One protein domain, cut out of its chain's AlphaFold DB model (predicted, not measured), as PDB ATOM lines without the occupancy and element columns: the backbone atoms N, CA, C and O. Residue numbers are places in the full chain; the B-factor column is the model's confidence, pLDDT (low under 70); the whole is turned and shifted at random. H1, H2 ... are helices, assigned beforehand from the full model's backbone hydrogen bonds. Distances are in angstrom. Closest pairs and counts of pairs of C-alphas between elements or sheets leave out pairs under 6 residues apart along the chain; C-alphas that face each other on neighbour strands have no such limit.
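AT A GLANCE: This is residues 155 to 310 of the 310 residues of the protein "Streptopain domain protein" of Prevotella sp. CAG:474 (UniProt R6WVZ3). With little regular structure, the model is a body of long loops round two helices, H2 and H1, which pack together at a steep tilt; the short H3 is near H2, and H4 is set off from the body at the far end of a long link, with residues 304 to 310 sticking out. The 156 printed residues have four named helices, H1 to H4 in chain order, and no named strand: all helix, with 51 residues in named elements. The whole is compact, with a radius of gyration of the C-alphas of 16.1 A and spans of 48 by 35 by 28 A.

IN THESE COORDINATES: Find C-alpha 242 at (-28.733, -39.263, 15.312); from there H2 runs 24.0 A to residue 258. H1, residues 183 to 195, spans 18.8 A; H3 is residues 273 to 280. H4, residues 297 to 309, runs 18.1 A to C-alpha 309 at (-55.097, -48.154, 38.515).

HOW THE PARTS SIT: Look at Ala 185 and Gly 256, the closest C-alphas of H1 and H2, 4.9 A apart: these helices touch at a steep tilt of 63 degrees, opposite ways, H1 with residues 184 to 189 alone and H2 with residues 251 to 256 alone. H2 and H3 are close but not clearly touching, their closest C-alphas, of Ala 258 and His 275, 6.1 A apart. H4 is apart from H1, H2 and H3. In H1, H2, H3 and H4 every O i to N i+4 pair is within hydrogen-bond range.

THE WHOLE: The C-alphas of Gly 175 and Ala 298, the two farthest apart, are 48.5 A apart. The printed part has no cut; the links H1 to H2, H2 to H3 and H3 to H4 are long, with 46, 14 and 16 residues. No printed residue is under 70 in pLDDT.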
ATOM      1  N   LEU A 155     -44.075 -45.764  33.759       96.81
ATOM      2  CA  LEU A 155     -43.065 -45.323  32.792       96.81
ATOM      3  C   LEU A 155     -41.967 -46.374  32.545       96.81
ATOM      4  O   LEU A 155     -41.251 -46.289  31.547       96.81
ATOM      5  N   GLY A 156     -41.829 -47.373  33.424       94.75
ATOM      6  CA  GLY A 156     -40.871 -48.459  33.278       94.75
ATOM      7  C   GLY A 156     -39.444 -47.938  33.107       94.75
ATOM      8  O   GLY A 156     -38.839 -47.432  34.045       94.75
ATOM      9  N   GLN A 157     -38.903 -48.087  31.898       94.88
ATOM     10  CA  GLN A 157     -37.536 -47.674  31.559       94.88
ATOM     11  C   GLN A 157     -37.446 -46.272  30.935       94.88
ATOM     12  O   GLN A 157     -36.340 -45.827  30.631       94.88
ATOM     13  N   ILE A 158     -38.574 -45.585  30.717       97.94
ATOM     14  CA  ILE A 158     -38.596 -44.226  30.168       97.94
ATOM     15  C   ILE A 158     -37.990 -43.275  31.206       97.94
ATOM     16  O   ILE A 158     -38.559 -43.052  32.273       97.94
ATOM     17  N   GLN A 159     -36.800 -42.761  30.899       95.44
ATOM     18  CA  GLN A 159     -35.975 -41.924  31.770       95.44
ATOM     19  C   GLN A 159     -35.404 -40.764  30.952       95.44
ATOM     20  O   GLN A 159     -34.217 -40.737  30.608       95.44
ATOM     21  N   TRP A 160     -36.276 -39.830  30.576       97.38
ATOM     22  CA  TRP A 160     -35.903 -38.683  29.750       97.38
ATOM     23  C   TRP A 160     -35.458 -37.487  30.588       97.38
ATOM     24  O   TRP A 160     -35.797 -37.358  31.763       97.38
ATOM     25  N   ASN A 161     -34.670 -36.608  29.973       95.75
ATOM     26  CA  ASN A 161     -34.079 -35.441  30.622       95.75
ATOM     27  C   ASN A 161     -34.382 -34.170  29.806       95.75
ATOM     28  O   ASN A 161     -34.997 -34.240  28.743       95.75
ATOM     29  N   GLN A 162     -33.959 -33.012  30.307       97.00
ATOM     30  CA  GLN A 162     -34.124 -31.722  29.646       97.00
ATOM     31  C   GLN A 162     -32.895 -31.263  28.852       97.00
ATOM     32  O   GLN A 162     -32.976 -30.281  28.120       97.00
ATOM     33  N   GLY A 163     -31.746 -31.920  29.038       96.31
ATOM     34  CA  GLY A 163     -30.491 -31.608  28.350       96.31
ATOM     35  C   GLY A 163     -30.314 -32.362  27.031       96.31
ATOM     36  O   GLY A 163     -31.272 -32.859  26.443       96.31
ATOM     37  N   SER A 164     -29.070 -32.484  26.569       96.88
ATOM     38  CA  SER A 164     -28.746 -33.267  25.368       96.88
ATOM     39  C   SER A 164     -29.071 -34.763  25.568       96.88
ATOM     40  O   SER A 164     -28.848 -35.278  26.667       96.88
ATOM     41  N   PRO A 165     -29.576 -35.482  24.544       98.06
ATOM     42  CA  PRO A 165     -29.952 -34.988  23.214       98.06
ATOM     43  C   PRO A 165     -31.366 -34.392  23.135       98.06
ATOM     44  O   PRO A 165     -31.735 -33.839  22.104       98.06
ATOM     45  N   TYR A 166     -32.159 -34.490  24.202       98.75
ATOM     46  CA  TYR A 166     -33.573 -34.100  24.249       98.75
ATOM     47  C   TYR A 166     -33.825 -32.652  23.809       98.75
ATOM     48  O   TYR A 166     -34.846 -32.365  23.191       98.75
ATOM     49  N   ASN A 167     -32.890 -31.742  24.082       98.69
ATOM     50  CA  ASN A 167     -33.005 -30.331  23.724       98.69
ATOM     51  C   ASN A 167     -32.312 -29.928  22.420       98.69
ATOM     52  O   ASN A 167     -32.216 -28.734  22.142       98.69
ATOM     53  N   MET A 168     -31.802 -30.856  21.604       98.19
ATOM     54  CA  MET A 168     -30.975 -30.470  20.447       98.19
ATOM     55  C   MET A 168     -31.717 -29.598  19.416       98.19
ATOM     56  O   MET A 168     -31.070 -28.856  18.675       98.19
ATOM     57  N   MET A 169     -33.055 -29.651  19.401       98.56
ATOM     58  CA  MET A 169     -33.925 -28.814  18.563       98.56
ATOM     59  C   MET A 169     -34.502 -27.579  19.284       98.56
ATOM     60  O   MET A 169     -35.133 -26.750  18.635       98.56
ATOM     61  N   CYS A 170     -34.282 -27.409  20.593       98.62
ATOM     62  CA  CYS A 170     -34.704 -26.209  21.330       98.62
ATOM     63  C   CYS A 170     -33.953 -24.963  20.830       98.62
ATOM     64  O   CYS A 170     -32.849 -25.087  20.298       98.62
ATOM     65  N   PRO A 171     -34.482 -23.739  20.976       98.31
ATOM     66  CA  PRO A 171     -33.774 -22.540  20.530       98.31
ATOM     67  C   PRO A 171     -32.514 -22.268  21.363       98.31
ATOM     68  O   PRO A 171     -32.334 -22.805  22.463       98.31
ATOM     69  N   LYS A 172     -31.641 -21.396  20.853       98.19
ATOM     70  CA  LYS A 172     -30.567 -20.800  21.654       98.19
ATOM     71  C   LYS A 172     -31.067 -19.510  22.302       98.19
ATOM     72  O   LYS A 172     -31.640 -18.692  21.591       98.19
ATOM     73  N   TYR A 173     -30.842 -19.313  23.601       95.69
ATOM     74  CA  TYR A 173     -31.447 -18.191  24.344       95.69
ATOM     75  C   TYR A 173     -30.571 -16.939  24.461       95.69
ATOM     76  O   TYR A 173     -31.073 -15.863  24.744       95.69
ATOM     77  N   ASN A 174     -29.269 -17.051  24.205       93.19
ATOM     78  CA  ASN A 174     -28.323 -15.926  24.195       93.19
ATOM     79  C   ASN A 174     -27.486 -15.894  22.900       93.19
ATOM     80  O   ASN A 174     -26.351 -15.423  22.881       93.19
ATOM     81  N   GLY A 175     -28.013 -16.498  21.829       89.69
ATOM     82  CA  GLY A 175     -27.313 -16.701  20.555       89.69
ATOM     83  C   GLY A 175     -26.303 -17.857  20.545       89.69
ATOM     84  O   GLY A 175     -25.987 -18.372  19.471       89.69
ATOM     85  N   ASN A 176     -25.861 -18.343  21.710       93.25
ATOM     86  CA  ASN A 176     -24.805 -19.354  21.822       93.25
ATOM     87  C   ASN A 176     -25.293 -20.662  22.448       93.25
ATOM     88  O   ASN A 176     -25.142 -21.722  21.829       93.25
ATOM     89  N   ASP A 177     -25.923 -20.570  23.615       97.25
ATOM     90  CA  ASP A 177     -26.262 -21.692  24.482       97.25
ATOM     91  C   ASP A 177     -27.644 -22.255  24.169       97.25
ATOM     92  O   ASP A 177     -28.618 -21.521  23.982       97.25
ATOM     93  N   ARG A 178     -27.724 -23.588  24.103       98.06
ATOM     94  CA  ARG A 178     -28.969 -24.313  23.844       98.06
ATOM     95  C   ARG A 178     -29.858 -24.266  25.084       98.06
ATOM     96  O   ARG A 178     -29.417 -24.642  26.166       98.06
ATOM     97  N   SER A 179     -31.113 -23.869  24.906       98.44
ATOM     98  CA  SER A 179     -32.109 -23.919  25.980       98.44
ATOM     99  C   SER A 179     -32.371 -25.361  26.398       98.44
ATOM    100  O   SER A 179     -32.316 -26.261  25.560       98.44
ATOM    101  N   VAL A 180     -32.672 -25.605  27.669       98.00
ATOM    102  CA  VAL A 180     -33.221 -26.902  28.098       98.00
ATOM    103  C   VAL A 180     -34.645 -27.082  27.557       98.00
ATOM    104  O   VAL A 180     -35.273 -26.117  27.126       98.00
ATOM    105  N   THR A 181     -35.175 -28.307  27.548       98.44
ATOM    106  CA  THR A 181     -36.550 -28.548  27.062       98.44
ATOM    107  C   THR A 181     -37.624 -27.925  27.957       98.44
ATOM    108  O   THR A 181     -38.686 -27.561  27.461       98.44
ATOM    109  N   GLY A 182     -37.365 -27.829  29.264       97.56
ATOM    110  CA  GLY A 182     -38.347 -27.472  30.286       97.56
ATOM    111  C   GLY A 182     -39.020 -28.702  30.902       97.56
ATOM    112  O   GLY A 182     -39.368 -29.661  30.205       97.56
ATOM    113  N   CYS A 183     -39.232 -28.667  32.221       95.94
ATOM    114  CA  CYS A 183     -39.777 -29.792  32.988       95.94
ATOM    115  C   CYS A 183     -41.183 -30.200  32.519       95.94
ATOM    116  O   CYS A 183     -41.484 -31.391  32.437       95.94
ATOM    117  N   VAL A 184     -42.008 -29.225  32.129       97.25
ATOM    118  CA  VAL A 184     -43.355 -29.449  31.585       97.25
ATOM    119  C   VAL A 184     -43.302 -30.223  30.269       97.25
ATOM    120  O   VAL A 184     -44.010 -31.217  30.120       97.25
ATOM    121  N   ALA A 185     -42.434 -29.820  29.334       98.56
ATOM    122  CA  ALA A 185     -42.285 -30.515  28.057       98.56
ATOM    123  C   ALA A 185     -41.787 -31.950  28.265       98.56
ATOM    124  O   ALA A 185     -42.345 -32.878  27.688       98.56
ATOM    125  N   THR A 186     -40.798 -32.149  29.142       98.38
ATOM    126  CA  THR A 186     -40.274 -33.483  29.465       98.38
ATOM    127  C   THR A 186     -41.320 -34.376  30.128       98.38
ATOM    128  O   THR A 186     -41.408 -35.554  29.787       98.38
ATOM    129  N   ALA A 187     -42.134 -33.849  31.046       97.81
ATOM    130  CA  ALA A 187     -43.200 -34.616  31.690       97.81
ATOM    131  C   ALA A 187     -44.271 -35.056  30.680       97.81
ATOM    132  O   ALA A 187     -44.596 -36.241  30.613       97.81
ATOM    133  N   ILE A 188     -44.755 -34.126  29.847       98.38
ATOM    134  CA  ILE A 188     -45.708 -34.421  28.768       98.38
ATOM    135  C   ILE A 188     -45.129 -35.486  27.828       98.38
ATOM    136  O   ILE A 188     -45.777 -36.498  27.568       98.38
ATOM    137  N   ALA A 189     -43.892 -35.296  27.366       98.69
ATOM    138  CA  ALA A 189     -43.254 -36.184  26.405       98.69
ATOM    139  C   ALA A 189     -43.103 -37.618  26.951       98.69
ATOM    140  O   ALA A 189     -43.380 -38.572  26.229       98.69
ATOM    141  N   GLN A 190     -42.736 -37.791  28.229       98.69
ATOM    142  CA  GLN A 190     -42.638 -39.123  28.844       98.69
ATOM    143  C   GLN A 190     -44.000 -39.826  28.951       98.69
ATOM    144  O   GLN A 190     -44.087 -41.022  28.675       98.69
ATOM    145  N   ILE A 191     -45.069 -39.094  29.291       98.00
ATOM    146  CA  ILE A 191     -46.439 -39.637  29.314       98.00
ATOM    147  C   ILE A 191     -46.873 -40.051  27.902       98.00
ATOM    148  O   ILE A 191     -47.416 -41.139  27.708       98.00
ATOM    149  N   MET A 192     -46.592 -39.223  26.894       98.56
ATOM    150  CA  MET A 192     -46.886 -39.545  25.495       98.56
ATOM    151  C   MET A 192     -46.106 -40.771  25.009       98.56
ATOM    152  O   MET A 192     -46.659 -41.601  24.292       98.56
ATOM    153  N   ALA A 193     -44.848 -40.923  25.430       98.56
ATOM    154  CA  ALA A 193     -44.007 -42.068  25.089       98.56
ATOM    155  C   ALA A 193     -44.499 -43.379  25.704       98.56
ATOM    156  O   ALA A 193     -44.428 -44.418  25.047       98.56
ATOM    157  N   PHE A 194     -45.036 -43.329  26.926       97.94
ATOM    158  CA  PHE A 194     -45.682 -44.478  27.558       97.94
ATOM    159  C   PHE A 194     -46.865 -44.982  26.719       97.94
ATOM    160  O   PHE A 194     -46.952 -46.172  26.427       97.94
ATOM    161  N   TRP A 195     -47.717 -44.068  26.249       97.25
ATOM    162  CA  TRP A 195     -48.868 -44.402  25.402       97.25
ATOM    163  C   TRP A 195     -48.535 -44.576  23.914       97.25
ATOM    164  O   TRP A 195     -49.380 -45.042  23.151       97.25
ATOM    165  N   LYS A 196     -47.331 -44.180  23.482       98.25
ATOM    166  CA  LYS A 196     -46.936 -44.032  22.069       98.25
ATOM    167  C   LYS A 196     -48.009 -43.311  21.239       98.25
ATOM    168  O   LYS A 196     -48.384 -43.746  20.146       98.25
ATOM    169  N   TYR A 197     -48.523 -42.209  21.779       98.19
ATOM    170  CA  TYR A 197     -49.624 -41.437  21.204       98.19
ATOM    171  C   TYR A 197     -49.332 -39.928  21.265       98.19
ATOM    172  O   TYR A 197     -48.773 -39.465  22.260       98.19
ATOM    173  N   PRO A 198     -49.708 -39.137  20.238       98.00
ATOM    174  CA  PRO A 198     -50.361 -39.513  18.980       98.00
ATOM    175  C   PRO A 198     -49.360 -39.940  17.899       98.00
ATOM    176  O   PRO A 198     -48.152 -39.802  18.045       98.00
ATOM    177  N   LYS A 199     -49.843 -40.428  16.750       98.06
ATOM    178  CA  LYS A 199     -48.977 -40.703  15.582       98.06
ATOM    179  C   LYS A 199     -48.549 -39.428  14.842       98.06
ATOM    180  O   LYS A 199     -47.516 -39.414  14.171       98.06
ATOM    181  N   LYS A 200     -49.358 -38.372  14.931       98.38
ATOM    182  CA  LYS A 200     -49.146 -37.083  14.268       98.38
ATOM    183  C   LYS A 200     -49.659 -35.937  15.132       98.38
ATOM    184  O   LYS A 200     -50.594 -36.129  15.902       98.38
ATOM    185  N   LEU A 201     -49.079 -34.756  14.961       98.69
ATOM    186  CA  LEU A 201     -49.608 -33.508  15.502       98.69
ATOM    187  C   LEU A 201     -51.006 -33.242  14.915       98.69
ATOM    188  O   LEU A 201     -51.193 -33.346  13.700       98.69
ATOM    189  N   MET A 202     -51.971 -32.916  15.771       98.44
ATOM    190  CA  MET A 202     -53.394 -32.867  15.419       98.44
ATOM    191  C   MET A 202     -53.884 -31.483  14.989       98.44
ATOM    192  O   MET A 202     -54.862 -31.395  14.253       98.44
ATOM    193  N   ALA A 203     -53.196 -30.419  15.400       98.62
ATOM    194  CA  ALA A 203     -53.504 -29.045  15.016       98.62
ATOM    195  C   ALA A 203     -52.220 -28.213  14.905       98.62
ATOM    196  O   ALA A 203     -51.206 -28.556  15.512       98.62
ATOM    197  N   ASP A 204     -52.273 -27.118  14.142       98.75
ATOM    198  CA  ASP A 204     -51.152 -26.185  14.026       98.75
ATOM    199  C   ASP A 204     -50.855 -25.546  15.389       98.75
ATOM    200  O   ASP A 204     -51.767 -25.035  16.047       98.75
ATOM    201  N   ILE A 205     -49.585 -25.541  15.800       98.81
ATOM    202  CA  ILE A 205     -49.113 -24.783  16.964       98.81
ATOM    203  C   ILE A 205     -48.715 -23.384  16.469       98.81
ATOM    204  O   ILE A 205     -47.852 -23.287  15.589       98.81
ATOM    205  N   PRO A 206     -49.321 -22.297  16.986       98.62
ATOM    206  CA  PRO A 206     -48.992 -20.938  16.568       98.62
ATOM    207  C   PRO A 206     -47.535 -20.552  16.848       98.62
ATOM    208  O   PRO A 206     -46.906 -21.060  17.774       98.62
ATOM    209  N   ALA A 207     -47.016 -19.608  16.060       98.69
ATOM    210  CA  ALA A 207     -45.781 -18.909  16.399       98.69
ATOM    211  C   ALA A 207     -45.990 -18.048  17.655       98.69
ATOM    212  O   ALA A 207     -47.084 -17.522  17.866       98.69
ATOM    213  N   TYR A 208     -44.938 -17.865  18.448       98.69
ATOM    214  CA  TYR A 208     -44.965 -17.012  19.637       98.69
ATOM    215  C   TYR A 208     -43.573 -16.439  19.923       98.69
ATOM    216  O   TYR A 208     -42.579 -16.875  19.342       98.69
ATOM    217  N   THR A 209     -43.494 -15.467  20.829       98.56
ATOM    218  CA  THR A 209     -42.221 -14.915  21.308       98.56
ATOM    219  C   THR A 209     -42.067 -15.246  22.784       98.56
ATOM    220  O   THR A 209     -42.976 -14.980  23.568       98.56
ATOM    221  N   THR A 210     -40.930 -15.826  23.180       98.25
ATOM    222  CA  THR A 210     -40.664 -16.134  24.596       98.25
ATOM    223  C   THR A 210     -40.597 -14.847  25.412       98.25
ATOM    224  O   THR A 210     -40.008 -13.868  24.957       98.25
ATOM    225  N   ARG A 211     -41.119 -14.853  26.637       97.38
ATOM    226  CA  ARG A 211     -41.195 -13.653  27.480       97.38
ATOM    227  C   ARG A 211     -39.830 -13.177  27.981       97.38
ATOM    228  O   ARG A 211     -39.617 -11.976  28.062       97.38
ATOM    229  N   THR A 212     -38.943 -14.094  28.366       97.06
ATOM    230  CA  THR A 212     -37.705 -13.742  29.082       97.06
ATOM    231  C   THR A 212     -36.568 -13.375  28.133       97.06
ATOM    232  O   THR A 212     -35.911 -12.360  28.331       97.06
ATOM    233  N   ASN A 213     -36.333 -14.194  27.105       96.94
ATOM    234  CA  ASN A 213     -35.205 -14.026  26.178       96.94
ATOM    235  C   ASN A 213     -35.627 -13.476  24.802       96.94
ATOM    236  O   ASN A 213     -34.811 -13.451  23.885       96.94
ATOM    237  N   GLU A 214     -36.899 -13.088  24.642       97.38
ATOM    238  CA  GLU A 214     -37.466 -12.502  23.410       97.38
ATOM    239  C   GLU A 214     -37.188 -13.317  22.128       97.38
ATOM    240  O   GLU A 214     -37.101 -12.792  21.018       97.38
ATOM    241  N   ILE A 215     -37.067 -14.639  22.268       97.81
ATOM    242  CA  ILE A 215     -36.817 -15.571  21.173       97.81
ATOM    243  C   ILE A 215     -38.088 -15.705  20.335       97.81
ATOM    244  O   ILE A 215     -39.136 -16.100  20.848       97.81
ATOM    245  N   SER A 216     -37.979 -15.439  19.033       97.94
ATOM    246  CA  SER A 216     -39.051 -15.701  18.068       97.94
ATOM    247  C   SER A 216     -39.125 -17.195  17.745       97.94
ATOM    248  O   SER A 216     -38.214 -17.755  17.127       97.94
ATOM    249  N   MET A 217     -40.203 -17.845  18.180       98.38
ATOM    250  CA  MET A 217     -40.473 -19.259  17.940       98.38
ATOM    251  C   MET A 217     -41.409 -19.422  16.738       98.38
ATOM    252  O   MET A 217     -42.520 -18.884  16.750       98.38
ATOM    253  N   PRO A 218     -41.002 -20.165  15.693       98.25
ATOM    254  CA  PRO A 218     -41.845 -20.374  14.523       98.25
ATOM    255  C   PRO A 218     -43.038 -21.278  14.850       98.25
ATOM    256  O   PRO A 218     -42.959 -22.152  15.714       98.25
ATOM    257  N   GLY A 219     -44.131 -21.097  14.107       98.31
ATOM    258  CA  GLY A 219     -45.280 -21.996  14.175       98.31
ATOM    259  C   GLY A 219     -44.947 -23.383  13.621       98.31
ATOM    260  O   GLY A 219     -44.081 -23.531  12.755       98.31
ATOM    261  N   ILE A 220     -45.653 -24.401  14.109       98.69
ATOM    262  CA  ILE A 220     -45.461 -25.802  13.721       98.69
ATOM    263  C   ILE A 220     -46.743 -26.306  13.071       98.69
ATOM    264  O   ILE A 220     -47.796 -26.337  13.704       98.69
ATOM    265  N   SER A 221     -46.646 -26.727  11.811       98.38
ATOM    266  CA  SER A 221     -47.795 -27.238  11.068       98.38
ATOM    267  C   SER A 221     -48.238 -28.622  11.546       98.38
ATOM    268  O   SER A 221     -47.417 -29.500  11.835       98.38
ATOM    269  N   GLN A 222     -49.552 -28.829  11.563       98.25
ATOM    270  CA  GLN A 222     -50.212 -30.103  11.813       98.25
ATOM    271  C   GLN A 222     -49.705 -31.208  10.878       98.25
ATOM    272  O   GLN A 222     -49.154 -30.964   9.804       98.25
ATOM    273  N   GLY A 223     -49.925 -32.461  11.269       98.12
ATOM    274  CA  GLY A 223     -49.530 -33.627  10.479       98.12
ATOM    275  C   GLY A 223     -48.077 -34.063  10.673       98.12
ATOM    276  O   GLY A 223     -47.719 -35.150  10.218       98.12
ATOM    277  N   ALA A 224     -47.257 -33.295  11.398       97.81
ATOM    278  CA  ALA A 224     -45.919 -33.722  11.790       97.81
ATOM    279  C   ALA A 224     -45.973 -35.061  12.547       97.81
ATOM    280  O   ALA A 224     -46.641 -35.169  13.571       97.81
ATOM    281  N   THR A 225     -45.273 -36.081  12.049       98.31
ATOM    282  CA  THR A 225     -45.315 -37.443  12.601       98.31
ATOM    283  C   THR A 225     -44.350 -37.647  13.767       98.31
ATOM    284  O   THR A 225     -43.283 -37.022  13.812       98.31
ATOM    285  N   TYR A 226     -44.710 -38.551  14.678       98.56
ATOM    286  CA  TYR A 226     -43.875 -38.985  15.798       98.56
ATOM    287  C   TYR A 226     -43.413 -40.424  15.578       98.56
ATOM    288  O   TYR A 226     -44.224 -41.343  15.465       98.56
ATOM    289  N   ASP A 227     -42.098 -40.599  15.476       98.19
ATOM    290  CA  ASP A 227     -41.461 -41.893  15.244       98.19
ATOM    291  C   ASP A 227     -41.162 -42.585  16.577       98.19
ATOM    292  O   ASP A 227     -40.042 -42.556  17.085       98.19
ATOM    293  N   TRP A 228     -42.206 -43.165  17.168       98.56
ATOM    294  CA  TRP A 228     -42.127 -43.834  18.467       98.56
ATOM    295  C   TRP A 228     -41.144 -45.008  18.497       98.56
ATOM    296  O   TRP A 228     -40.653 -45.348  19.569       98.56
ATOM    297  N   ASP A 229     -40.836 -45.619  17.350       98.31
ATOM    298  CA  ASP A 229     -39.896 -46.742  17.272       98.31
ATOM    299  C   ASP A 229     -38.436 -46.275  17.360       98.31
ATOM    300  O   ASP A 229     -37.573 -47.012  17.843       98.31
ATOM    301  N   ASN A 230     -38.158 -45.028  16.968       98.38
ATOM    302  CA  ASN A 230     -36.858 -44.385  17.165       98.38
ATOM    303  C   ASN A 230     -36.749 -43.600  18.485       98.38
ATOM    304  O   ASN A 230     -35.668 -43.099  18.803       98.38
ATOM    305  N   MET A 231     -37.816 -43.518  19.283       98.56
ATOM    306  CA  MET A 231     -37.765 -42.918  20.618       98.56
ATOM    307  C   MET A 231     -37.367 -43.959  21.666       98.56
ATOM    308  O   MET A 231     -38.168 -44.789  22.095       98.56
ATOM    309  N   LEU A 232     -36.102 -43.916  22.084       98.50
ATOM    310  CA  LEU A 232     -35.564 -44.845  23.072       98.50
ATOM    311  C   LEU A 232     -36.093 -44.527  24.478       98.50
ATOM    312  O   LEU A 232     -36.269 -43.356  24.819       98.50
ATOM    313  N   PRO A 233     -36.264 -45.532  25.354       97.62
ATOM    314  CA  PRO A 233     -36.627 -45.284  26.748       97.62
ATOM    315  C   PRO A 233     -35.539 -44.493  27.496       97.62
ATOM    316  O   PRO A 233     -35.844 -43.674  28.358       97.62
ATOM    317  N   ARG A 234     -34.264 -44.667  27.124       96.88
ATOM    318  CA  ARG A 234     -33.123 -43.957  27.712       96.88
ATOM    319  C   ARG A 234     -32.075 -43.639  26.651       96.88
ATOM    320  O   ARG A 234     -31.769 -44.480  25.809       96.88
ATOM    321  N   TYR A 235     -31.482 -42.452  26.747       97.31
ATOM    322  CA  TYR A 235     -30.398 -42.001  25.877       97.31
ATOM    323  C   TYR A 235     -29.093 -41.941  26.667       97.31
ATOM    324  O   TYR A 235     -28.947 -41.132  27.580       97.31
ATOM    325  N   VAL A 236     -28.153 -42.823  26.328       95.38
ATOM    326  CA  VAL A 236     -26.790 -42.826  26.874       95.38
ATOM    327  C   VAL A 236     -25.855 -42.315  25.786       95.38
ATOM    328  O   VAL A 236     -25.904 -42.811  24.663       95.38
ATOM    329  N   GLU A 237     -25.034 -41.317  26.104       93.44
ATOM    330  CA  GLU A 237     -24.081 -40.727  25.158       93.44
ATOM    331  C   GLU A 237     -23.216 -41.810  24.491       93.44
ATOM    332  O   GLU A 237     -22.749 -42.743  25.144       93.44
ATOM    333  N   GLY A 238     -23.071 -41.731  23.165       94.81
ATOM    334  CA  GLY A 238     -22.378 -42.738  22.350       94.81
ATOM    335  C   GLY A 238     -23.194 -43.994  22.006       94.81
ATOM    336  O   GLY A 238     -22.801 -44.731  21.106       94.81
ATOM    337  N   ASN A 239     -24.350 -44.219  22.645       96.81
ATOM    338  CA  ASN A 239     -25.167 -45.432  22.479       96.81
ATOM    339  C   ASN A 239     -26.505 -45.194  21.752       96.81
ATOM    340  O   ASN A 239     -27.405 -46.032  21.824       96.81
ATOM    341  N   TYR A 240     -26.662 -44.068  21.056       97.75
ATOM    342  CA  TYR A 240     -27.831 -43.782  20.220       97.75
ATOM    343  C   TYR A 240     -27.415 -43.214  18.861       97.75
ATOM    344  O   TYR A 240     -26.358 -42.601  18.709       97.75
ATOM    345  N   LYS A 241     -28.270 -43.410  17.858       98.12
ATOM    346  CA  LYS A 241     -28.113 -42.839  16.515       98.12
ATOM    347  C   LYS A 241     -28.702 -41.435  16.454       98.12
ATOM    348  O   LYS A 241     -29.637 -41.116  17.188       98.12
ATOM    349  N   ILE A 242     -28.223 -40.626  15.509       97.94
ATOM    350  CA  ILE A 242     -28.733 -39.263  15.312       97.94
ATOM    351  C   ILE A 242     -30.247 -39.242  15.053       97.94
ATOM    352  O   ILE A 242     -30.939 -38.430  15.652       97.94
ATOM    353  N   GLN A 243     -30.787 -40.205  14.294       98.38
ATOM    354  CA  GLN A 243     -32.230 -40.285  14.033       98.38
ATOM    355  C   GLN A 243     -33.048 -40.490  15.318       98.38
ATOM    356  O   GLN A 243     -34.144 -39.953  15.455       98.38
ATOM    357  N   GLN A 244     -32.512 -41.242  16.282       98.75
ATOM    358  CA  GLN A 244     -33.176 -41.484  17.563       98.75
ATOM    359  C   GLN A 244     -33.159 -40.227  18.437       98.75
ATOM    360  O   GLN A 244     -34.139 -39.934  19.121       98.75
ATOM    361  N   ALA A 245     -32.052 -39.482  18.411       98.56
ATOM    362  CA  ALA A 245     -31.929 -38.198  19.093       98.56
ATOM    363  C   ALA A 245     -32.884 -37.150  18.503       98.56
ATOM    364  O   ALA A 245     -33.608 -36.483  19.237       98.56
ATOM    365  N   GLU A 246     -32.949 -37.061  17.175       98.62
ATOM    366  CA  GLU A 246     -33.854 -36.157  16.470       98.62
ATOM    367  C   GLU A 246     -35.326 -36.492  16.733       98.62
ATOM    368  O   GLU A 246     -36.130 -35.576  16.913       98.62
ATOM    369  N   ALA A 247     -35.682 -37.781  16.817       98.81
ATOM    370  CA  ALA A 247     -37.045 -38.214  17.120       98.81
ATOM    371  C   ALA A 247     -37.525 -37.681  18.480       98.81
ATOM    372  O   ALA A 247     -38.567 -37.022  18.547       98.81
ATOM    373  N   VAL A 248     -36.756 -37.902  19.554       98.81
ATOM    374  CA  VAL A 248     -37.135 -37.412  20.891       98.81
ATOM    375  C   VAL A 248     -37.051 -35.889  20.984       98.81
ATOM    376  O   VAL A 248     -37.927 -35.267  21.578       98.81
ATOM    377  N   ALA A 249     -36.059 -35.258  20.350       98.88
ATOM    378  CA  ALA A 249     -35.904 -33.808  20.398       98.88
ATOM    379  C   ALA A 249     -37.023 -33.062  19.665       98.88
ATOM    380  O   ALA A 249     -37.472 -32.012  20.126       98.88
ATOM    381  N   LYS A 250     -37.524 -33.629  18.562       98.88
ATOM    382  CA  LYS A 250     -38.709 -33.121  17.869       98.88
ATOM    383  C   LYS A 250     -39.934 -33.171  18.776       98.88
ATOM    384  O   LYS A 250     -40.649 -32.178  18.879       98.88
ATOM    385  N   LEU A 251     -40.170 -34.304  19.446       98.88
ATOM    386  CA  LEU A 251     -41.272 -34.426  20.400       98.88
ATOM    387  C   LEU A 251     -41.146 -33.380  21.515       98.88
ATOM    388  O   LEU A 251     -42.091 -32.634  21.741       98.88
ATOM    389  N   MET A 252     -39.969 -33.264  22.135       98.88
ATOM    390  CA  MET A 252     -39.702 -32.293  23.203       98.88
ATOM    391  C   MET A 252     -39.958 -30.847  22.764       98.88
ATOM    392  O   MET A 252     -40.647 -30.111  23.469       98.88
ATOM    393  N   LEU A 253     -39.465 -30.451  21.583       98.88
ATOM    394  CA  LEU A 253     -39.710 -29.121  21.021       98.88
ATOM    395  C   LEU A 253     -41.208 -28.876  20.799       98.88
ATOM    396  O   LEU A 253     -41.701 -27.802  21.134       98.88
ATOM    397  N   HIS A 254     -41.936 -29.855  20.252       98.88
ATOM    398  CA  HIS A 254     -43.374 -29.726  19.998       98.88
ATOM    399  C   HIS A 254     -44.164 -29.631  21.308       98.88
ATOM    400  O   HIS A 254     -45.057 -28.795  21.412       98.88
ATOM    401  N   CYS A 255     -43.825 -30.442  22.315       98.81
ATOM    402  CA  CYS A 255     -44.417 -30.357  23.649       98.81
ATOM    403  C   CYS A 255     -44.173 -28.981  24.278       98.81
ATOM    404  O   CYS A 255     -45.106 -28.411  24.831       98.81
ATOM    405  N   GLY A 256     -42.961 -28.427  24.155       98.81
ATOM    406  CA  GLY A 256     -42.645 -27.085  24.646       98.81
ATOM    407  C   GLY A 256     -43.371 -25.975  23.878       98.81
ATOM    408  O   GLY A 256     -43.955 -25.087  24.489       98.81
ATOM    409  N   ALA A 257     -43.406 -26.040  22.546       98.81
ATOM    410  CA  ALA A 257     -44.115 -25.057  21.725       98.81
ATOM    411  C   ALA A 257     -45.632 -25.067  21.988       98.81
ATOM    412  O   ALA A 257     -46.253 -24.013  22.053       98.81
ATOM    413  N   ALA A 258     -46.223 -26.249  22.202       98.69
ATOM    414  CA  ALA A 258     -47.648 -26.405  22.496       98.69
ATOM    415  C   ALA A 258     -48.095 -25.712  23.794       98.69
ATOM    416  O   ALA A 258     -49.281 -25.427  23.937       98.69
ATOM    417  N   VAL A 259     -47.166 -25.461  24.723       98.56
ATOM    418  CA  VAL A 259     -47.408 -24.770  26.002       98.56
ATOM    419  C   VAL A 259     -46.735 -23.394  26.065       98.56
ATOM    420  O   VAL A 259     -46.562 -22.857  27.156       98.56
ATOM    421  N   GLU A 260     -46.320 -22.849  24.915       98.56
ATOM    422  CA  GLU A 260     -45.646 -21.546  24.800       98.56
ATOM    423  C   GLU A 260     -44.434 -21.410  25.747       98.56
ATOM    424  O   GLU A 260     -44.269 -20.419  26.455       98.56
ATOM    425  N   MET A 261     -43.576 -22.438  25.773       98.75
ATOM    426  CA  MET A 261     -42.408 -22.521  26.659       98.75
ATOM    427  C   MET A 261     -41.528 -21.262  26.620       98.75
ATOM    428  O   MET A 261     -41.068 -20.847  25.553       98.75
ATOM    429  N   ASP A 262     -41.232 -20.701  27.793       98.56
ATOM    430  CA  ASP A 262     -40.298 -19.589  27.981       98.56
ATOM    431  C   ASP A 262     -38.867 -20.146  28.033       98.56
ATOM    432  O   ASP A 262     -38.352 -20.481  29.100       98.56
ATOM    433  N   TYR A 263     -38.273 -20.365  26.856       98.62
ATOM    434  CA  TYR A 263     -37.001 -21.074  26.708       98.62
ATOM    435  C   TYR A 263     -35.797 -20.300  27.271       98.62
ATOM    436  O   TYR A 263     -35.620 -19.109  27.005       98.62
ATOM    437  N   GLY A 264     -34.919 -21.013  27.980       97.75
ATOM    438  CA  GLY A 264     -33.691 -20.483  28.572       97.75
ATOM    439  C   GLY A 264     -32.779 -21.563  29.164       97.75
ATOM    440  O   GLY A 264     -32.954 -22.762  28.914       97.75
ATOM    441  N   SER A 265     -31.809 -21.138  29.981       95.56
ATOM    442  CA  SER A 265     -30.970 -22.038  30.797       95.56
ATOM    443  C   SER A 265     -31.797 -22.876  31.779       95.56
ATOM    444  O   SER A 265     -31.470 -24.031  32.037       95.56
ATOM    445  N   SER A 266     -32.901 -22.306  32.261       94.00
ATOM    446  CA  SER A 266     -34.095 -23.014  32.719       94.00
ATOM    447  C   SER A 266     -35.251 -22.610  31.805       94.00
ATOM    448  O   SER A 266     -35.267 -21.484  31.304       94.00
ATOM    449  N   SER A 267     -36.182 -23.527  31.549       97.12
ATOM    450  CA  SER A 267     -37.337 -23.276  30.681       97.12
ATOM    451  C   SER A 267     -38.632 -23.603  31.417       97.12
ATOM    452  O   SER A 267     -38.769 -24.692  31.979       97.12
ATOM    453  N   GLY A 268     -39.571 -22.656  31.417       96.06
ATOM    454  CA  GLY A 268     -40.810 -22.735  32.189       96.06
ATOM    455  C   GLY A 268     -42.061 -22.529  31.339       96.06
ATOM    456  O   GLY A 268     -42.068 -21.744  30.392       96.06
ATOM    457  N   ALA A 269     -43.138 -23.220  31.704       97.38
ATOM    458  CA  ALA A 269     -44.446 -23.099  31.071       97.38
ATOM    459  C   ALA A 269     -45.566 -23.453  32.054       97.38
ATOM    460  O   ALA A 269     -45.325 -24.080  33.087       97.38
ATOM    461  N   VAL A 270     -46.802 -23.105  31.696       95.25
ATOM    462  CA  VAL A 270     -48.008 -23.586  32.380       95.25
ATOM    463  C   VAL A 270     -48.757 -24.511  31.429       95.25
ATOM    464  O   VAL A 270     -49.166 -24.108  30.344       95.25
ATOM    465  N   VAL A 271     -48.950 -25.765  31.840       95.56
ATOM    466  CA  VAL A 271     -49.770 -26.721  31.090       95.56
ATOM    467  C   VAL A 271     -51.243 -26.577  31.463       95.56
ATOM    468  O   VAL A 271     -51.601 -26.200  32.576       95.56
ATOM    469  N   ASN A 272     -52.104 -26.888  30.504       96.06
ATOM    470  CA  ASN A 272     -53.549 -26.870  30.629       96.06
ATOM    471  C   ASN A 272     -54.093 -28.015  29.768       96.06
ATOM    472  O   ASN A 272     -53.500 -28.315  28.727       96.06
ATOM    473  N   TYR A 273     -55.199 -28.635  30.179       94.94
ATOM    474  CA  TYR A 273     -55.821 -29.753  29.466       94.94
ATOM    475  C   TYR A 273     -56.017 -29.463  27.967       94.94
ATOM    476  O   TYR A 273     -55.743 -30.330  27.137       94.94
ATOM    477  N   TYR A 274     -56.381 -28.226  27.596       95.62
ATOM    478  CA  TYR A 274     -56.626 -27.881  26.195       95.62
ATOM    479  C   TYR A 274     -55.370 -27.942  25.316       95.62
ATOM    480  O   TYR A 274     -55.493 -28.135  24.110       95.62
ATOM    481  N   HIS A 275     -54.159 -27.800  25.873       97.62
ATOM    482  CA  HIS A 275     -52.925 -27.963  25.096       97.62
ATOM    483  C   HIS A 275     -52.804 -29.407  24.583       97.62
ATOM    484  O   HIS A 275     -52.447 -29.637  23.427       97.62
ATOM    485  N   LEU A 276     -53.161 -30.379  25.429       97.94
ATOM    486  CA  LEU A 276     -53.120 -31.804  25.109       97.94
ATOM    487  C   LEU A 276     -54.264 -32.223  24.184       97.94
ATOM    488  O   LEU A 276     -54.031 -32.942  23.210       97.94
ATOM    489  N   THR A 277     -55.481 -31.733  24.427       97.75
ATOM    490  CA  THR A 277     -56.635 -32.075  23.582       97.75
ATOM    491  C   THR A 277     -56.530 -31.442  22.198       97.75
ATOM    492  O   THR A 277     -56.704 -32.127  21.194       97.75
ATOM    493  N   LYS A 278     -56.160 -30.158  22.114       98.06
ATOM    494  CA  LYS A 278     -56.086 -29.423  20.845       98.06
ATOM    495  C   LYS A 278     -54.939 -29.902  19.962       98.06
ATOM    496  O   LYS A 278     -55.159 -30.220  18.797       98.06
ATOM    497  N   TYR A 279     -53.712 -29.909  20.482       98.62
ATOM    498  CA  TYR A 279     -52.527 -30.126  19.645       98.62
ATOM    499  C   TYR A 279     -52.176 -31.603  19.488       98.62
ATOM    500  O   TYR A 279     -51.676 -32.003  18.437       98.62
ATOM    501  N   PHE A 280     -52.479 -32.430  20.490       98.38
ATOM    502  CA  PHE A 280     -52.103 -33.844  20.501       98.38
ATOM    503  C   PHE A 280     -53.301 -34.802  20.445       98.38
ATOM    504  O   PHE A 280     -53.097 -36.007  20.342       98.38
ATOM    505  N   GLY A 281     -54.538 -34.290  20.443       97.25
ATOM    506  CA  GLY A 281     -55.744 -35.102  20.265       97.25
ATOM    507  C   GLY A 281     -56.042 -36.035  21.432       97.25
ATOM    508  O   GLY A 281     -56.576 -37.117  21.202       97.25
ATOM    509  N   TYR A 282     -55.648 -35.673  22.653       97.25
ATOM    510  CA  TYR A 282     -56.134 -36.365  23.848       97.25
ATOM    511  C   TYR A 282     -57.636 -36.121  24.033       97.25
ATOM    512  O   TYR A 282     -58.157 -35.083  23.620       97.25
ATOM    513  N   ASP A 283     -58.323 -37.089  24.633       95.94
ATOM    514  CA  ASP A 283     -59.774 -37.050  24.809       95.94
ATOM    515  C   ASP A 283     -60.174 -35.945  25.796       95.94
ATOM    516  O   ASP A 283     -59.754 -35.956  26.952       95.94
ATOM    517  N   VAL A 284     -60.971 -34.985  25.322       94.31
ATOM    518  CA  VAL A 284     -61.430 -33.831  26.105       94.31
ATOM    519  C   VAL A 284     -62.371 -34.221  27.240       94.31
ATOM    520  O   VAL A 284     -62.400 -33.525  28.252       94.31
ATOM    521  N   ASP A 285     -63.081 -35.339  27.107       93.81
ATOM    522  CA  ASP A 285     -64.016 -35.816  28.123       93.81
ATOM    523  C   ASP A 285     -63.292 -36.568  29.254       93.81
ATOM    524  O   ASP A 285     -63.853 -36.752  30.334       93.81
ATOM    525  N   LEU A 286     -62.034 -36.972  29.030       91.62
ATOM    526  CA  LEU A 286     -61.226 -37.744  29.984       91.62
ATOM    527  C   LEU A 286     -60.090 -36.942  30.633       91.62
ATOM    528  O   LEU A 286     -59.415 -37.457  31.519       91.62
ATOM    529  N   ILE A 287     -59.852 -35.694  30.216       92.62
ATOM    530  CA  ILE A 287     -58.746 -34.877  30.727       92.62
ATOM    531  C   ILE A 287     -59.233 -33.565  31.340       92.62
ATOM    532  O   ILE A 287     -60.013 -32.823  30.750       92.62
ATOM    533  N   ALA A 288     -58.716 -33.240  32.525       93.00
ATOM    534  CA  ALA A 288     -59.076 -32.024  33.242       93.00
ATOM    535  C   ALA A 288     -57.884 -31.426  33.997       93.00
ATOM    536  O   ALA A 288     -56.993 -32.139  34.459       93.00
ATOM    537  N   ASN A 289     -57.905 -30.103  34.191       94.12
ATOM    538  CA  ASN A 289     -57.051 -29.482  35.201       94.12
ATOM    539  C   ASN A 289     -57.681 -29.700  36.573       94.12
ATOM    540  O   ASN A 289     -58.801 -29.251  36.826       94.12
ATOM    541  N   VAL A 290     -56.934 -30.319  37.477       94.94
ATOM    542  CA  VAL A 290     -57.341 -30.508  38.868       94.94
ATOM    543  C   VAL A 290     -56.391 -29.749  39.785       94.94
ATOM    544  O   VAL A 290     -55.173 -29.796  39.624       94.94
ATOM    545  N   PHE A 291     -56.946 -29.019  40.751       94.44
ATOM    546  CA  PHE A 291     -56.173 -28.174  41.659       94.44
ATOM    547  C   PHE A 291     -56.172 -28.772  43.059       94.44
ATOM    548  O   PHE A 291     -57.235 -28.931  43.656       94.44
ATOM    549  N   ARG A 292     -54.982 -29.038  43.613       93.56
ATOM    550  CA  ARG A 292     -54.808 -29.632  44.951       93.56
ATOM    551  C   ARG A 292     -55.613 -28.916  46.040       93.56
ATOM    552  O   ARG A 292     -56.112 -29.584  46.938       93.56
ATOM    553  N   ALA A 293     -55.751 -27.592  45.961       93.00
ATOM    554  CA  ALA A 293     -56.470 -26.780  46.945       93.00
ATOM    555  C   ALA A 293     -57.973 -27.108  47.066       93.00
ATOM    556  O   ALA A 293     -58.580 -26.769  48.075       93.00
ATOM    557  N   ASN A 294     -58.559 -27.786  46.073       95.00
ATOM    558  CA  ASN A 294     -59.991 -28.097  46.033       95.00
ATOM    559  C   ASN A 294     -60.338 -29.472  46.624       95.00
ATOM    560  O   ASN A 294     -61.493 -29.880  46.559       95.00
ATOM    561  N   TYR A 295     -59.352 -30.196  47.154       94.88
ATOM    562  CA  TYR A 295     -59.517 -31.566  47.626       94.88
ATOM    563  C   TYR A 295     -58.986 -31.718  49.049       94.88
ATOM    564  O   TYR A 295     -57.961 -31.137  49.420       94.88
ATOM    565  N   SER A 296     -59.637 -32.568  49.831       93.12
ATOM    566  CA  SER A 296     -59.026 -33.182  51.010       93.12
ATOM    567  C   SER A 296     -57.824 -34.060  50.593       93.12
ATOM    568  O   SER A 296     -57.681 -34.433  49.425       93.12
ATOM    569  N   ILE A 297     -56.913 -34.388  51.510       92.06
ATOM    570  CA  ILE A 297     -55.831 -35.364  51.272       92.06
ATOM    571  C   ILE A 297     -56.412 -36.719  50.848       92.06
ATOM    572  O   ILE A 297     -55.855 -37.368  49.958       92.06
ATOM    573  N   ALA A 298     -57.524 -37.136  51.461       90.12
ATOM    574  CA  ALA A 298     -58.184 -38.388  51.106       90.12
ATOM    575  C   ALA A 298     -58.657 -38.373  49.643       90.12
ATOM    576  O   ALA A 298     -58.218 -39.216  48.867       90.12
ATOM    577  N   GLU A 299     -59.452 -37.373  49.250       92.88
ATOM    578  CA  GLU A 299     -59.979 -37.260  47.882       92.88
ATOM    579  C   GLU A 299     -58.873 -37.063  46.842       92.88
ATOM    580  O   GLU A 299     -58.944 -37.630  45.753       92.88
ATOM    581  N   TRP A 300     -57.841 -36.277  47.167       94.69
ATOM    582  CA  TRP A 300     -56.711 -36.044  46.269       94.69
ATOM    583  C   TRP A 300     -55.962 -37.335  45.953       94.69
ATOM    584  O   TRP A 300     -55.581 -37.587  44.813       94.69
ATOM    585  N   ALA A 301     -55.747 -38.165  46.966       91.31
ATOM    586  CA  ALA A 301     -55.067 -39.424  46.758       91.31
ATOM    587  C   ALA A 301     -55.963 -40.482  46.115       91.31
ATOM    588  O   ALA A 301     -55.470 -41.222  45.277       91.31
ATOM    589  N   ASP A 302     -57.260 -40.518  46.428       91.00
ATOM    590  CA  ASP A 302     -58.203 -41.403  45.736       91.00
ATOM    591  C   ASP A 302     -58.299 -41.043  44.244       91.00
ATOM    592  O   ASP A 302     -58.432 -41.922  43.396       91.00
ATOM    593  N   LEU A 303     -58.199 -39.752  43.901       93.62
ATOM    594  CA  LEU A 303     -58.087 -39.306  42.515       93.62
ATOM    595  C   LEU A 303     -56.833 -39.888  41.849       93.62
ATOM    596  O   LEU A 303     -56.960 -40.534  40.815       93.62
ATOM    597  N   ILE A 304     -55.654 -39.721  42.457       93.81
ATOM    598  CA  ILE A 304     -54.392 -40.258  41.919       93.81
ATOM    599  C   ILE A 304     -54.433 -41.790  41.808       93.81
ATOM    600  O   ILE A 304     -54.045 -42.335  40.779       93.81
ATOM    601  N   ASP A 305     -54.924 -42.486  42.832       91.38
ATOM    602  CA  ASP A 305     -54.982 -43.950  42.861       91.38
ATOM    603  C   ASP A 305     -55.893 -44.498  41.752       91.38
ATOM    604  O   ASP A 305     -55.564 -45.518  41.142       91.38
ATOM    605  N   ARG A 306     -57.010 -43.817  41.448       91.50
ATOM    606  CA  ARG A 306     -57.885 -44.181  40.321       91.50
ATOM    607  C   ARG A 306     -57.194 -44.007  38.975       91.50
ATOM    608  O   ARG A 306     -57.268 -44.924  38.168       91.50
ATOM    609  N   GLU A 307     -56.506 -42.887  38.760       93.25
ATOM    610  CA  GLU A 307     -55.777 -42.634  37.507       93.25
ATOM    611  C   GLU A 307     -54.636 -43.638  37.292       93.25
ATOM    612  O   GLU A 307     -54.387 -44.069  36.172       93.25
ATOM    613  N   LEU A 308     -53.945 -44.047  38.360       92.94
ATOM    614  CA  LEU A 308     -52.852 -45.020  38.269       92.94
ATOM    615  C   LEU A 308     -53.331 -46.468  38.099       92.94
ATOM    616  O   LEU A 308     -52.567 -47.298  37.609       92.94
ATOM    617  N   SER A 309     -54.548 -46.789  38.547       89.56
ATOM    618  CA  SER A 309     -55.097 -48.154  38.515       89.56
ATOM    619  C   SER A 309     -55.978 -48.445  37.294       89.56
ATOM    620  O   SER A 309     -56.458 -49.575  37.176       89.56
ATOM    621  N   ALA A 310     -56.244 -47.438  36.455       84.44
ATOM    622  CA  ALA A 310     -57.050 -47.545  35.237       84.44
ATOM    623  C   ALA A 310     -56.311 -48.300  34.121       84.44
ATOM    624  O   ALA A 310     -56.993 -49.074  33.409       84.44
TER     625      ALA A 310